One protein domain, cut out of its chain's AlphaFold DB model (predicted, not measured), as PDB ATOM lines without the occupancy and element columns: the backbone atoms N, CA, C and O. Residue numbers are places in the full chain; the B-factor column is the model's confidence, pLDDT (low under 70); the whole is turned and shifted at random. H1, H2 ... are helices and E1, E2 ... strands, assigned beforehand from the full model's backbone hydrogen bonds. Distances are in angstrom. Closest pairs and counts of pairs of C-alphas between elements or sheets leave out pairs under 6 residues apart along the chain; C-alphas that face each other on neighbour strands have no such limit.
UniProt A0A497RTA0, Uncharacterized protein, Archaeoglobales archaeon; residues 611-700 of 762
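What this domain is: This is residues 611 to 700 of the 762 residues of an uncharacterized protein of Archaeoglobales archaeon (UniProt A0A497RTA0). A long twisted hairpin, E3 and E4, runs along the longest axis, and a short hairpin, E1 and E2, widens one end into an antiparallel sheet, E1 E2 E4 E3. H2 slants over one face. The 90 printed residues hold E1 E2 H1 E3 E4 H2, mixed helices and strands, under half of residues in named elements. The whole is compact, radius of gyration of the C-alphas 13.1 A, spanning 43 by 26 by 21 A.

Where its parts are: E1, residues 611 to 613, begins at C-alpha 611, (18.048, -18.745, -47.457). E2 is residues 619 to 623, H1 642 to 646, E3 651 to 659 (22.9 A) and E4 667 to 676 (27.9 A). H2, residues 681 to 690, 14.2 A, ends at C-alpha 690, (13.075, -4.667, -36.605).

How they stand to each other: Within hydrogen-bond range are N 612 and O 621 of E1 and E2, 2.9 A, N 620 and O 675 of E2 and E4, 2.9 A, and N 655 and O 672 of E3 and E4, 2.8 A. E2, H1 and E3 form a split strand-helix-strand unit, E4 between the strands, with a right-handed crossover. H2 is on the sheet at a height of 10.3 A; its closest C-alphas to E4 are Ala 684 and Ile 675, 7.6 A. H1 is not on the sheet; its O i to N i+4 count is 0 of 1, O i to N i+3 2 of 2, while H2 has every i+4 pair.

The domain as a whole: The printed part has no cut. The link E2 to H1 is long, 18 residues. Residues 628 and 660 to 664 have pLDDT under 70.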
ATOM      1  N   VAL A 611      17.060 -19.336 -46.545       87.94
ATOM      2  CA  VAL A 611      18.048 -18.745 -47.457       87.94
ATOM      3  C   VAL A 611      18.101 -19.538 -48.765       87.94
ATOM      4  O   VAL A 611      18.295 -20.754 -48.743       87.94
ATOM      5  N   GLU A 612      17.997 -18.861 -49.906       85.62
ATOM      6  CA  GLU A 612      18.334 -19.416 -51.222       85.62
ATOM      7  C   GLU A 612      19.457 -18.580 -51.852       85.62
ATOM      8  O   GLU A 612      19.272 -17.407 -52.168       85.62
ATOM      9  N   LYS A 613      20.625 -19.195 -52.062       85.12
ATOM     10  CA  LYS A 613      21.772 -18.586 -52.750       85.12
ATOM     11  C   LYS A 613      22.255 -19.518 -53.861       85.12
ATOM     12  O   LYS A 613      22.282 -20.736 -53.677       85.12
ATOM     13  N   LYS A 614      22.655 -18.956 -55.005       79.19
ATOM     14  CA  LYS A 614      23.270 -19.693 -56.124       79.19
ATOM     15  C   LYS A 614      24.642 -19.106 -56.429       79.19
ATOM     16  O   LYS A 614      24.866 -17.924 -56.224       79.19
ATOM     17  N   LYS A 615      25.551 -19.937 -56.946       72.19
ATOM     18  CA  LYS A 615      26.944 -19.549 -57.236       72.19
ATOM     19  C   LYS A 615      27.061 -18.428 -58.280       72.19
ATOM     20  O   LYS A 615      28.048 -17.714 -58.291       72.19
ATOM     21  N   THR A 616      26.071 -18.297 -59.159       80.56
ATOM     22  CA  THR A 616      26.021 -17.285 -60.226       80.56
ATOM     23  C   THR A 616      25.304 -16.000 -59.806       80.56
ATOM     24  O   THR A 616      25.039 -15.166 -60.664       80.56
ATOM     25  N   TRP A 617      24.882 -15.879 -58.546       86.38
ATOM     26  CA  TRP A 617      24.164 -14.709 -58.046       86.38
ATOM     27  C   TRP A 617      25.070 -13.913 -57.112       86.38
ATOM     28  O   TRP A 617      25.615 -14.469 -56.164       86.38
ATOM     29  N   ASP A 618      25.129 -12.612 -57.352       91.00
ATOM     30  CA  ASP A 618      25.661 -11.558 -56.479       91.00
ATOM     31  C   ASP A 618      24.657 -11.157 -55.372       91.00
ATOM     32  O   ASP A 618      24.772 -10.129 -54.710       91.00
ATOM     33  N   TYR A 619      23.632 -11.984 -55.158       93.94
ATOM     34  CA  TYR A 619      22.576 -11.790 -54.173       93.94
ATOM     35  C   TYR A 619      22.101 -13.134 -53.608       93.94
ATOM     36  O   TYR A 619      22.371 -14.215 -54.144       93.94
ATOM     37  N   TYR A 620      21.316 -13.074 -52.539       90.88
ATOM     38  CA  TYR A 620      20.568 -14.209 -52.010       90.88
ATOM     39  C   TYR A 620      19.125 -13.816 -51.693       90.88
ATOM     40  O   TYR A 620      18.797 -12.646 -51.498       90.88
ATOM     41  N   TRP A 621      18.246 -14.811 -51.658       94.56
ATOM     42  CA  TRP A 621      16.869 -14.649 -51.207       94.56
ATOM     43  C   TRP A 621      16.727 -15.070 -49.748       94.56
ATOM     44  O   TRP A 621      17.242 -16.116 -49.347       94.56
ATOM     45  N   LEU A 622      15.984 -14.281 -48.976       91.88
ATOM     46  CA  LEU A 622      15.458 -14.647 -47.662       91.88
ATOM     47  C   LEU A 622      13.950 -14.807 -47.753       91.88
ATOM     48  O   LEU A 622      13.227 -13.813 -47.784       91.88
ATOM     49  N   TYR A 623      13.471 -16.046 -47.767       91.44
ATOM     50  CA  TYR A 623      12.044 -16.333 -47.708       91.44
ATOM     51  C   TYR A 623      11.573 -16.402 -46.259       91.44
ATOM     52  O   TYR A 623      12.119 -17.138 -45.432       91.44
ATOM     53  N   LEU A 624      10.534 -15.628 -45.972       93.69
ATOM     54  CA  LEU A 624       9.837 -15.596 -44.690       93.69
ATOM     55  C   LEU A 624       8.769 -16.696 -44.648       93.69
ATOM     56  O   LEU A 624       8.540 -17.293 -43.607       93.69
ATOM     57  N   TYR A 625       8.164 -17.003 -45.793       86.19
ATOM     58  CA  TYR A 625       7.079 -17.971 -45.955       86.19
ATOM     59  C   TYR A 625       7.349 -18.873 -47.166       86.19
ATOM     60  O   TYR A 625       8.205 -18.558 -47.997       86.19
ATOM     61  N   ASP A 626       6.620 -19.982 -47.295       81.38
ATOM     62  CA  ASP A 626       6.700 -20.834 -48.479       81.38
ATOM     63  C   ASP A 626       6.093 -20.102 -49.680       81.38
ATOM     64  O   ASP A 626       4.903 -19.782 -49.701       81.38
ATOM     65  N   ILE A 627       6.910 -19.829 -50.698       77.75
ATOM     66  CA  ILE A 627       6.451 -19.171 -51.924       77.75
ATOM     67  C   ILE A 627       5.354 -19.977 -52.637       77.75
ATOM     68  O   ILE A 627       4.500 -19.379 -53.289       77.75
ATOM     69  N   GLY A 628       5.333 -21.308 -52.476       66.19
ATOM     70  CA  GLY A 628       4.316 -22.190 -53.053       66.19
ATOM     71  C   GLY A 628       2.919 -22.028 -52.444       66.19
ATOM     72  O   GLY A 628       1.936 -22.390 -53.085       66.19
ATOM     73  N   GLU A 629       2.817 -21.441 -51.249       78.81
ATOM     74  CA  GLU A 629       1.539 -21.178 -50.570       78.81
ATOM     75  C   GLU A 629       0.916 -19.827 -50.981       78.81
ATOM     76  O   GLU A 629      -0.227 -19.508 -50.629       78.81
ATOM     77  N   PHE A 630       1.635 -19.012 -51.764       78.38
ATOM     78  CA  PHE A 630       1.105 -17.779 -52.345       78.38
ATOM     79  C   PHE A 630       0.580 -18.002 -53.763       78.38
ATOM     80  O   PHE A 630       1.149 -18.715 -54.580       78.38
ATOM     81  N   THR A 631      -0.505 -17.306 -54.095       70.12
ATOM     82  CA  THR A 631      -1.101 -17.315 -55.441       70.12
ATOM     83  C   THR A 631      -0.287 -16.518 -56.457       70.12
ATOM     84  O   THR A 631      -0.182 -16.920 -57.612       70.12
ATOM     85  N   ARG A 632       0.233 -15.350 -56.052       81.38
ATOM     86  CA  ARG A 632       1.069 -14.454 -56.868       81.38
ATOM     87  C   ARG A 632       1.700 -13.364 -56.011       81.38
ATOM     88  O   ARG A 632       1.145 -13.012 -54.970       81.38
ATOM     89  N   CYS A 633       2.766 -12.747 -56.506       85.00
ATOM     90  CA  CYS A 633       3.329 -11.527 -55.927       85.00
ATOM     91  C   CYS A 633       2.783 -10.271 -56.619       85.00
ATOM     92  O   CYS A 633       2.349 -10.315 -57.776       85.00
ATOM     93  N   VAL A 634       2.698  -9.166 -55.881       84.81
ATOM     94  CA  VAL A 634       2.220  -7.883 -56.409       84.81
ATOM     95  C   VAL A 634       3.355  -7.173 -57.138       84.81
ATOM     96  O   VAL A 634       4.516  -7.325 -56.780       84.81
ATOM     97  N   LYS A 635       3.014  -6.406 -58.179       80.25
ATOM     98  CA  LYS A 635       4.005  -5.694 -58.999       80.25
ATOM     99  C   LYS A 635       4.654  -4.524 -58.249       80.25
ATOM    100  O   LYS A 635       5.793  -4.191 -58.534       80.25
ATOM    101  N   ASP A 636       3.914  -3.911 -57.328       85.25
ATOM    102  CA  ASP A 636       4.328  -2.727 -56.576       85.25
ATOM    103  C   ASP A 636       4.136  -2.969 -55.063       85.25
ATOM    104  O   ASP A 636       3.032  -2.785 -54.534       85.25
ATOM    105  N   PRO A 637       5.176  -3.471 -54.375       86.94
ATOM    106  CA  PRO A 637       5.162  -3.729 -52.934       86.94
ATOM    107  C   PRO A 637       4.981  -2.464 -52.083       86.94
ATOM    108  O   PRO A 637       4.431  -2.540 -50.983       86.94
ATOM    109  N   GLU A 638       5.399  -1.297 -52.582       91.12
ATOM    110  CA  GLU A 638       5.349  -0.025 -51.848       91.12
ATOM    111  C   GLU A 638       3.914   0.473 -51.659       91.12
ATOM    112  O   GLU A 638       3.611   1.115 -50.656       91.12
ATOM    113  N   LYS A 639       2.991   0.105 -52.560       88.00
ATOM    114  CA  LYS A 639       1.547   0.338 -52.364       88.00
ATOM    115  C   LYS A 639       0.994  -0.335 -51.113       88.00
ATOM    116  O   LYS A 639       0.019   0.143 -50.542       88.00
ATOM    117  N   TYR A 640       1.582  -1.458 -50.713       90.06
ATOM    118  CA  TYR A 640       1.169  -2.208 -49.531       90.06
ATOM    119  C   TYR A 640       1.937  -1.769 -48.287       90.06
ATOM    120  O   TYR A 640       1.369  -1.720 -47.198       90.06
ATOM    121  N   ILE A 641       3.222  -1.451 -48.447       93.25
ATOM    122  CA  ILE A 641       4.105  -1.037 -47.360       93.25
ATOM    123  C   ILE A 641       4.872   0.218 -47.806       93.25
ATOM    124  O   ILE A 641       5.991   0.095 -48.305       93.25
ATOM    125  N   PRO A 642       4.312   1.431 -47.617       90.38
ATOM    126  CA  PRO A 642       4.945   2.674 -48.076       90.38
ATOM    127  C   PRO A 642       6.347   2.916 -47.505       90.38
ATOM    128  O   PRO A 642       7.186   3.503 -48.179       90.38
ATOM    129  N   ALA A 643       6.631   2.397 -46.304       88.31
ATOM    130  CA  ALA A 643       7.949   2.461 -45.664       88.31
ATOM    131  C   ALA A 643       9.059   1.718 -46.438       88.31
ATOM    132  O   ALA A 643      10.235   1.886 -46.131       88.31
ATOM    133  N   LEU A 644       8.716   0.898 -47.441       89.25
ATOM    134  CA  LEU A 644       9.706   0.253 -48.308       89.25
ATOM    135  C   LEU A 644      10.395   1.224 -49.276       89.25
ATOM    136  O   LEU A 644      11.424   0.842 -49.832       89.25
ATOM    137  N   LYS A 645       9.879   2.450 -49.443       88.06
ATOM    138  CA  LYS A 645      10.525   3.506 -50.239       88.06
ATOM    139  C   LYS A 645      11.911   3.873 -49.712       88.06
ATOM    140  O   LYS A 645      12.815   4.128 -50.499       88.06
ATOM    141  N   ASP A 646      12.086   3.808 -48.395       88.81
ATOM    142  CA  ASP A 646      13.327   4.170 -47.703       88.81
ATOM    143  C   ASP A 646      14.156   2.931 -47.305       88.81
ATOM    144  O   ASP A 646      14.896   2.941 -46.318       88.81
ATOM    145  N   ARG A 647      14.006   1.809 -48.030       90.25
ATOM    146  CA  ARG A 647      14.732   0.568 -47.717       90.25
ATOM    147  C   ARG A 647      16.246   0.710 -47.972       90.25
ATOM    148  O   ARG A 647      16.639   1.426 -48.891       90.25
ATOM    149  N   PRO A 648      17.107  -0.000 -47.213       93.12
ATOM    150  CA  PRO A 648      18.549  -0.024 -47.465       93.12
ATOM    151  C   PRO A 648      18.872  -0.430 -48.906       93.12
ATOM    152  O   PRO A 648      18.166  -1.264 -49.479       93.12
ATOM    153  N   LYS A 649      19.953   0.118 -49.477       91.62
ATOM    154  CA  LYS A 649      20.372  -0.151 -50.869       91.62
ATOM    155  C   LYS A 649      20.675  -1.632 -51.109       91.62
ATOM    156  O   LYS A 649      20.544  -2.125 -52.223       91.62
ATOM    157  N   GLU A 650      21.033  -2.340 -50.048       93.88
ATOM    158  CA  GLU A 650      21.300  -3.767 -50.028       93.88
ATOM    159  C   GLU A 650      20.015  -4.616 -50.134       93.88
ATOM    160  O   GLU A 650      20.095  -5.788 -50.504       93.88
ATOM    161  N   VAL A 651      18.825  -4.049 -49.861       94.00
ATOM    162  CA  VAL A 651      17.524  -4.669 -50.181       94.00
ATOM    163  C   VAL A 651      17.183  -4.390 -51.642       94.00
ATOM    164  O   VAL A 651      16.534  -3.398 -51.989       94.00
ATOM    165  N   LEU A 652      17.585  -5.312 -52.507       92.56
ATOM    166  CA  LEU A 652      17.376  -5.202 -53.948       92.56
ATOM    167  C   LEU A 652      15.895  -5.331 -54.319       92.56
ATOM    168  O   LEU A 652      15.427  -4.622 -55.208       92.56
ATOM    169  N   ASP A 653      15.151  -6.208 -53.639       92.75
ATOM    170  CA  ASP A 653      13.722  -6.420 -53.897       92.75
ATOM    171  C   ASP A 653      12.969  -6.959 -52.669       92.75
ATOM    172  O   ASP A 653      13.548  -7.630 -51.812       92.75
ATOM    173  N   VAL A 654      11.663  -6.691 -52.594       94.25
ATOM    174  CA  VAL A 654      10.769  -7.166 -51.527       94.25
ATOM    175  C   VAL A 654       9.500  -7.727 -52.146       94.25
ATOM    176  O   VAL A 654       8.696  -7.005 -52.722       94.25
ATOM    177  N   LEU A 655       9.263  -9.019 -51.969       93.81
ATOM    178  CA  LEU A 655       8.083  -9.678 -52.508       93.81
ATOM    179  C   LEU A 655       6.925  -9.589 -51.516       93.81
ATOM    180  O   LEU A 655       6.858 -10.365 -50.564       93.81
ATOM    181  N   VAL A 656       5.974  -8.688 -51.762       93.94
ATOM    182  CA  VAL A 656       4.645  -8.760 -51.137       93.94
ATOM    183  C   VAL A 656       3.773  -9.680 -51.987       93.94
ATOM    184  O   VAL A 656       3.548  -9.425 -53.170       93.94
ATOM    185  N   CYS A 657       3.286 -10.777 -51.411       88.19
ATOM    186  CA  CYS A 657       2.545 -11.797 -52.145       88.19
ATOM    187  C   CYS A 657       1.193 -12.095 -51.509       88.19
ATOM    188  O   CYS A 657       0.963 -11.890 -50.316       88.19
ATOM    189  N   LEU A 658       0.271 -12.542 -52.356       84.81
ATOM    190  CA  LEU A 658      -1.130 -12.742 -52.035       84.81
ATOM    191  C   LEU A 658      -1.414 -14.210 -51.761       84.81
ATOM    192  O   LEU A 658      -1.079 -15.063 -52.581       84.81
ATOM    193  N   TYR A 659      -2.101 -14.501 -50.666       80.06
ATOM    194  CA  TYR A 659      -2.479 -15.858 -50.284       80.06
ATOM    195  C   TYR A 659      -4.004 -15.979 -50.146       80.06
ATOM    196  O   TYR A 659      -4.697 -14.995 -49.837       80.06
ATOM    197  N   PRO A 660      -4.575 -17.159 -50.438       68.81
ATOM    198  CA  PRO A 660      -6.016 -17.332 -50.434       68.81
ATOM    199  C   PRO A 660      -6.532 -17.389 -48.994       68.81
ATOM    200  O   PRO A 660      -6.133 -18.240 -48.209       68.81
ATOM    201  N   ARG A 661      -7.488 -16.517 -48.657       68.12
ATOM    202  CA  ARG A 661      -8.247 -16.605 -47.402       68.12
ATOM    203  C   ARG A 661      -9.642 -17.168 -47.684       68.12
ATOM    204  O   ARG A 661     -10.367 -16.634 -48.541       68.12
ATOM    205  N   PRO A 662     -10.055 -18.282 -47.054       54.72
ATOM    206  CA  PRO A 662     -11.414 -18.793 -47.183       54.72
ATOM    207  C   PRO A 662     -12.459 -17.715 -46.842       54.72
ATOM    208  O   PRO A 662     -12.281 -16.945 -45.915       54.72
ATOM    209  N   GLY A 663     -13.532 -17.601 -47.629       45.47
ATOM    210  CA  GLY A 663     -14.575 -16.577 -47.429       45.47
ATOM    211  C   GLY A 663     -14.239 -15.097 -47.720       45.47
ATOM    212  O   GLY A 663     -15.177 -14.359 -47.995       45.47
ATOM    213  N   THR A 664     -12.975 -14.655 -47.756       67.00
ATOM    214  CA  THR A 664     -12.622 -13.214 -47.840       67.00
ATOM    215  C   THR A 664     -11.725 -12.858 -49.037       67.00
ATOM    216  O   THR A 664     -11.414 -13.714 -49.876       67.00
ATOM    217  N   ILE A 665     -11.360 -11.573 -49.174       70.38
ATOM    218  CA  ILE A 665     -10.345 -11.128 -50.140       70.38
ATOM    219  C   ILE A 665      -8.970 -11.677 -49.747       70.38
ATOM    220  O   ILE A 665      -8.706 -11.889 -48.563       70.38
ATOM    221  N   HIS A 666      -8.115 -11.944 -50.740       78.31
ATOM    222  CA  HIS A 666      -6.779 -12.499 -50.505       78.31
ATOM    223  C   HIS A 666      -6.036 -11.653 -49.472       78.31
ATOM    224  O   HIS A 666      -6.091 -10.423 -49.534       78.31
ATOM    225  N   GLY A 667      -5.375 -12.316 -48.530       87.69
ATOM    226  CA  GLY A 667      -4.442 -11.634 -47.647       87.69
ATOM    227  C   GLY A 667      -3.154 -11.330 -48.408       87.69
ATOM    228  O   GLY A 667      -2.873 -11.952 -49.433       87.69
ATOM    229  N   ALA A 668      -2.380 -10.376 -47.914       92.56
ATOM    230  CA  ALA A 668      -1.052 -10.032 -48.395       92.56
ATOM    231  C   ALA A 668      -0.045 -10.201 -47.250       92.56
ATOM    232  O   ALA A 668      -0.323  -9.793 -46.124       92.56
ATOM    233  N   ARG A 669       1.116 -10.800 -47.527       95.69
ATOM    234  CA  ARG A 669       2.271 -10.847 -46.612       95.69
ATOM    235  C   ARG A 669       3.562 -10.650 -47.395       95.69
ATOM    236  O   ARG A 669       3.590 -10.874 -48.604       95.69
ATOM    237  N   VAL A 670       4.635 -10.269 -46.711       96.12
ATOM    238  CA  VAL A 670       5.977 -10.280 -47.303       96.12
ATOM    239  C   VAL A 670       6.442 -11.736 -47.398       96.12
ATOM    240  O   VAL A 670       6.662 -12.377 -46.379       96.12
ATOM    241  N   CYS A 671       6.549 -12.282 -48.608       92.31
ATOM    242  CA  CYS A 671       6.975 -13.662 -48.859       92.31
ATOM    243  C   CYS A 671       8.492 -13.816 -48.743       92.31
ATOM    244  O   CYS A 671       8.969 -14.775 -48.137       92.31
ATOM    245  N   GLY A 672       9.252 -12.865 -49.284       94.25
ATOM    246  CA  GLY A 672      10.706 -12.906 -49.235       94.25
ATOM    247  C   GLY A 672      11.369 -11.627 -49.724       94.25
ATOM    248  O   GLY A 672      10.718 -10.762 -50.306       94.25
ATOM    249  N   LEU A 673      12.662 -11.502 -49.445       96.88
ATOM    250  CA  LEU A 673      13.480 -10.353 -49.816       96.88
ATOM    251  C   LEU A 673      14.694 -10.808 -50.618       96.88
ATOM    252  O   LEU A 673      15.328 -11.805 -50.266       96.88
ATOM    253  N   LYS A 674      15.026 -10.054 -51.663       96.00
ATOM    254  CA  LYS A 674      16.261 -10.199 -52.431       96.00
ATOM    255  C   LYS A 674      17.299  -9.265 -51.832       96.00
ATOM    256  O   LYS A 674      17.085  -8.056 -51.808       96.00
ATOM    257  N   ILE A 675      18.405  -9.823 -51.358       96.56
ATOM    258  CA  ILE A 675      19.429  -9.101 -50.608       96.56
ATOM    259  C   ILE A 675      20.783  -9.238 -51.308       96.56
ATOM    260  O   ILE A 675      21.153 -10.347 -51.694       96.56
ATOM    261  N   SER A 676      21.508  -8.127 -51.468       94.31
ATOM    262  CA  SER A 676      22.891  -8.116 -51.969       94.31
ATOM    263  C   SER A 676      23.779  -9.027 -51.123       94.31
ATOM    264  O   SER A 676      23.652  -9.055 -49.899       94.31
ATOM    265  N   GLU A 677      24.697  -9.767 -51.747       90.50
ATOM    266  CA  GLU A 677      25.605 -10.641 -51.001       90.50
ATOM    267  C   GLU A 677      26.599  -9.900 -50.099       90.50
ATOM    268  O   GLU A 677      27.154 -10.509 -49.186       90.50
ATOM    269  N   GLU A 678      26.777  -8.596 -50.321       87.19
ATOM    270  CA  GLU A 678      27.555  -7.702 -49.459       87.19
ATOM    271  C   GLU A 678      26.922  -7.544 -48.065       87.19
ATOM    272  O   GLU A 678      27.578  -7.114 -47.114       87.19
ATOM    273  N   TRP A 679      25.646  -7.917 -47.915       91.75
ATOM    274  CA  TRP A 679      24.930  -7.866 -46.651       91.75
ATOM    275  C   TRP A 679      24.797  -9.261 -46.031       91.75
ATOM    276  O   TRP A 679      24.387 -10.209 -46.690       91.75
ATOM    277  N   SER A 680      25.149  -9.428 -44.753       89.31
ATOM    278  CA  SER A 680      25.078 -10.746 -44.110       89.31
ATOM    279  C   SER A 680      23.637 -11.181 -43.809       89.31
ATOM    280  O   SER A 680      22.765 -10.368 -43.488       89.31
ATOM    281  N   VAL A 681      23.397 -12.500 -43.840       86.25
ATOM    282  CA  VAL A 681      22.090 -13.116 -43.529       86.25
ATOM    283  C   VAL A 681      21.563 -12.683 -42.160       86.25
ATOM    284  O   VAL A 681      20.370 -12.405 -42.034       86.25
ATOM    285  N   ASP A 682      22.435 -12.584 -41.156       86.44
ATOM    286  CA  ASP A 682      22.052 -12.193 -39.797       86.44
ATOM    287  C   ASP A 682      21.620 -10.725 -39.737       86.44
ATOM    288  O   ASP A 682      20.527 -10.428 -39.251       86.44
ATOM    289  N   LYS A 683      22.398  -9.817 -40.345       91.31
ATOM    290  CA  LYS A 683      22.090  -8.379 -40.378       91.31
ATOM    291  C   LYS A 683      20.803  -8.097 -41.168       91.31
ATOM    292  O   LYS A 683      19.976  -7.291 -40.741       91.31
ATOM    293  N   ALA A 684      20.578  -8.814 -42.272       92.25
ATOM    294  CA  ALA A 684      19.325  -8.747 -43.024       92.25
ATOM    295  C   ALA A 684      18.134  -9.314 -42.222       92.25
ATOM    296  O   ALA A 684      17.051  -8.725 -42.203       92.25
ATOM    297  N   SER A 685      18.326 -10.428 -41.508       90.44
ATOM    298  CA  SER A 685      17.287 -11.042 -40.669       90.44
ATOM    299  C   SER A 685      16.896 -10.160 -39.481       90.44
ATOM    300  O   SER A 685      15.714 -10.068 -39.147       90.44
ATOM    301  N   GLU A 686      17.857  -9.486 -38.850       92.19
ATOM    302  CA  GLU A 686      17.606  -8.484 -37.811       92.19
ATOM    303  C   GLU A 686      16.814  -7.296 -38.352       92.19
ATOM    304  O   GLU A 686      15.836  -6.878 -37.731       92.19
ATOM    305  N   TRP A 687      17.162  -6.797 -39.541       94.50
ATOM    306  CA  TRP A 687      16.433  -5.701 -40.177       94.50
ATOM    307  C   TRP A 687      14.980  -6.080 -40.503       94.50
ATOM    308  O   TRP A 687      14.060  -5.321 -40.187       94.50
ATOM    309  N   ILE A 688      14.743  -7.278 -41.049       94.56
ATOM    310  CA  ILE A 688      13.396  -7.825 -41.303       94.56
ATOM    311  C   ILE A 688      12.580  -7.915 -40.004       94.56
ATOM    312  O   ILE A 688      11.369  -7.654 -40.002       94.56
ATOM    313  N   ARG A 689      13.228  -8.285 -38.891       93.25
ATOM    314  CA  ARG A 689      12.581  -8.355 -37.576       93.25
ATOM    315  C   ARG A 689      12.258  -6.978 -37.016       93.25
ATOM    316  O   ARG A 689      11.114  -6.744 -36.633       93.25
ATOM    317  N   LYS A 690      13.221  -6.056 -37.057       93.56
ATOM    318  CA  LYS A 690      13.075  -4.667 -36.605       93.56
ATOM    319  C   LYS A 690      11.940  -3.942 -37.334       93.56
ATOM    320  O   LYS A 690      11.143  -3.265 -36.696       93.56
ATOM    321  N   ASN A 691      11.816  -4.153 -38.645       92.81
ATOM    322  CA  ASN A 691      10.761  -3.561 -39.477       92.81
ATOM    323  C   ASN A 691       9.466  -4.391 -39.515       92.81
ATOM    324  O   ASN A 691       8.556  -4.081 -40.278       92.81
ATOM    325  N   LYS A 692       9.371  -5.462 -38.711       94.06
ATOM    326  CA  LYS A 692       8.183  -6.326 -38.583       94.06
ATOM    327  C   LYS A 692       7.667  -6.920 -39.904       94.06
ATOM    328  O   LYS A 692       6.520  -7.352 -39.963       94.06
ATOM    329  N   LEU A 693       8.506  -7.029 -40.938       94.62
ATOM    330  CA  LEU A 693       8.095  -7.514 -42.266       94.62
ATOM    331  C   LEU A 693       7.638  -8.979 -42.241       94.62
ATOM    332  O   LEU A 693       6.675  -9.352 -42.899       94.62
ATOM    333  N   HIS A 694       8.290  -9.793 -41.414       91.94
ATOM    334  CA  HIS A 694       7.949 -11.195 -41.163       91.94
ATOM    335  C   HIS A 694       6.573 -11.409 -40.515       91.94
ATOM    336  O   HIS A 694       5.961 -12.453 -40.715       91.94
ATOM    337  N   THR A 695       6.058 -10.416 -39.791       93.25
ATOM    338  CA  THR A 695       4.728 -10.440 -39.161       93.25
ATOM    339  C   THR A 695       3.717  -9.534 -39.857       93.25
ATOM    340  O   THR A 695       2.551  -9.522 -39.472       93.25
ATOM    341  N   TRP A 696       4.145  -8.762 -40.858       95.75
ATOM    342  CA  TRP A 696       3.284  -7.815 -41.551       95.75
ATOM    343  C   TRP A 696       2.150  -8.553 -42.271       95.75
ATOM    344  O   TRP A 696       2.355  -9.622 -42.852       95.75
ATOM    345  N   GLU A 697       0.957  -7.974 -42.219       93.00
ATOM    346  CA  GLU A 697      -0.249  -8.482 -42.858       93.00
ATOM    347  C   GLU A 697      -0.993  -7.327 -43.527       93.00
ATOM    348  O   GLU A 697      -1.137  -6.251 -42.951       93.00
ATOM    349  N   GLY A 698      -1.485  -7.572 -44.734       89.75
ATOM    350  CA  GLY A 698      -2.386  -6.678 -45.446       89.75
ATOM    351  C   GLY A 698      -3.457  -7.457 -46.199       89.75
ATOM    352  O   GLY A 698      -3.561  -8.681 -46.102       89.75
ATOM    353  N   GLU A 699      -4.245  -6.755 -47.002       90.00
ATOM    354  CA  GLU A 699      -5.280  -7.346 -47.848       90.00
ATOM    355  C   GLU A 699      -5.094  -6.908 -49.298       90.00
ATOM    356  O   GLU A 699      -4.539  -5.845 -49.565       90.00
ATOM    357  N   LEU A 700      -5.555  -7.714 -50.257       85.69
ATOM    358  CA  LEU A 700      -5.529  -7.358 -51.674       85.69
ATOM    359  C   LEU A 700      -6.190  -5.988 -51.919       85.69
ATOM    360  O   LEU A 700      -7.412  -5.865 -51.830       85.69
TER     361      LEU A 700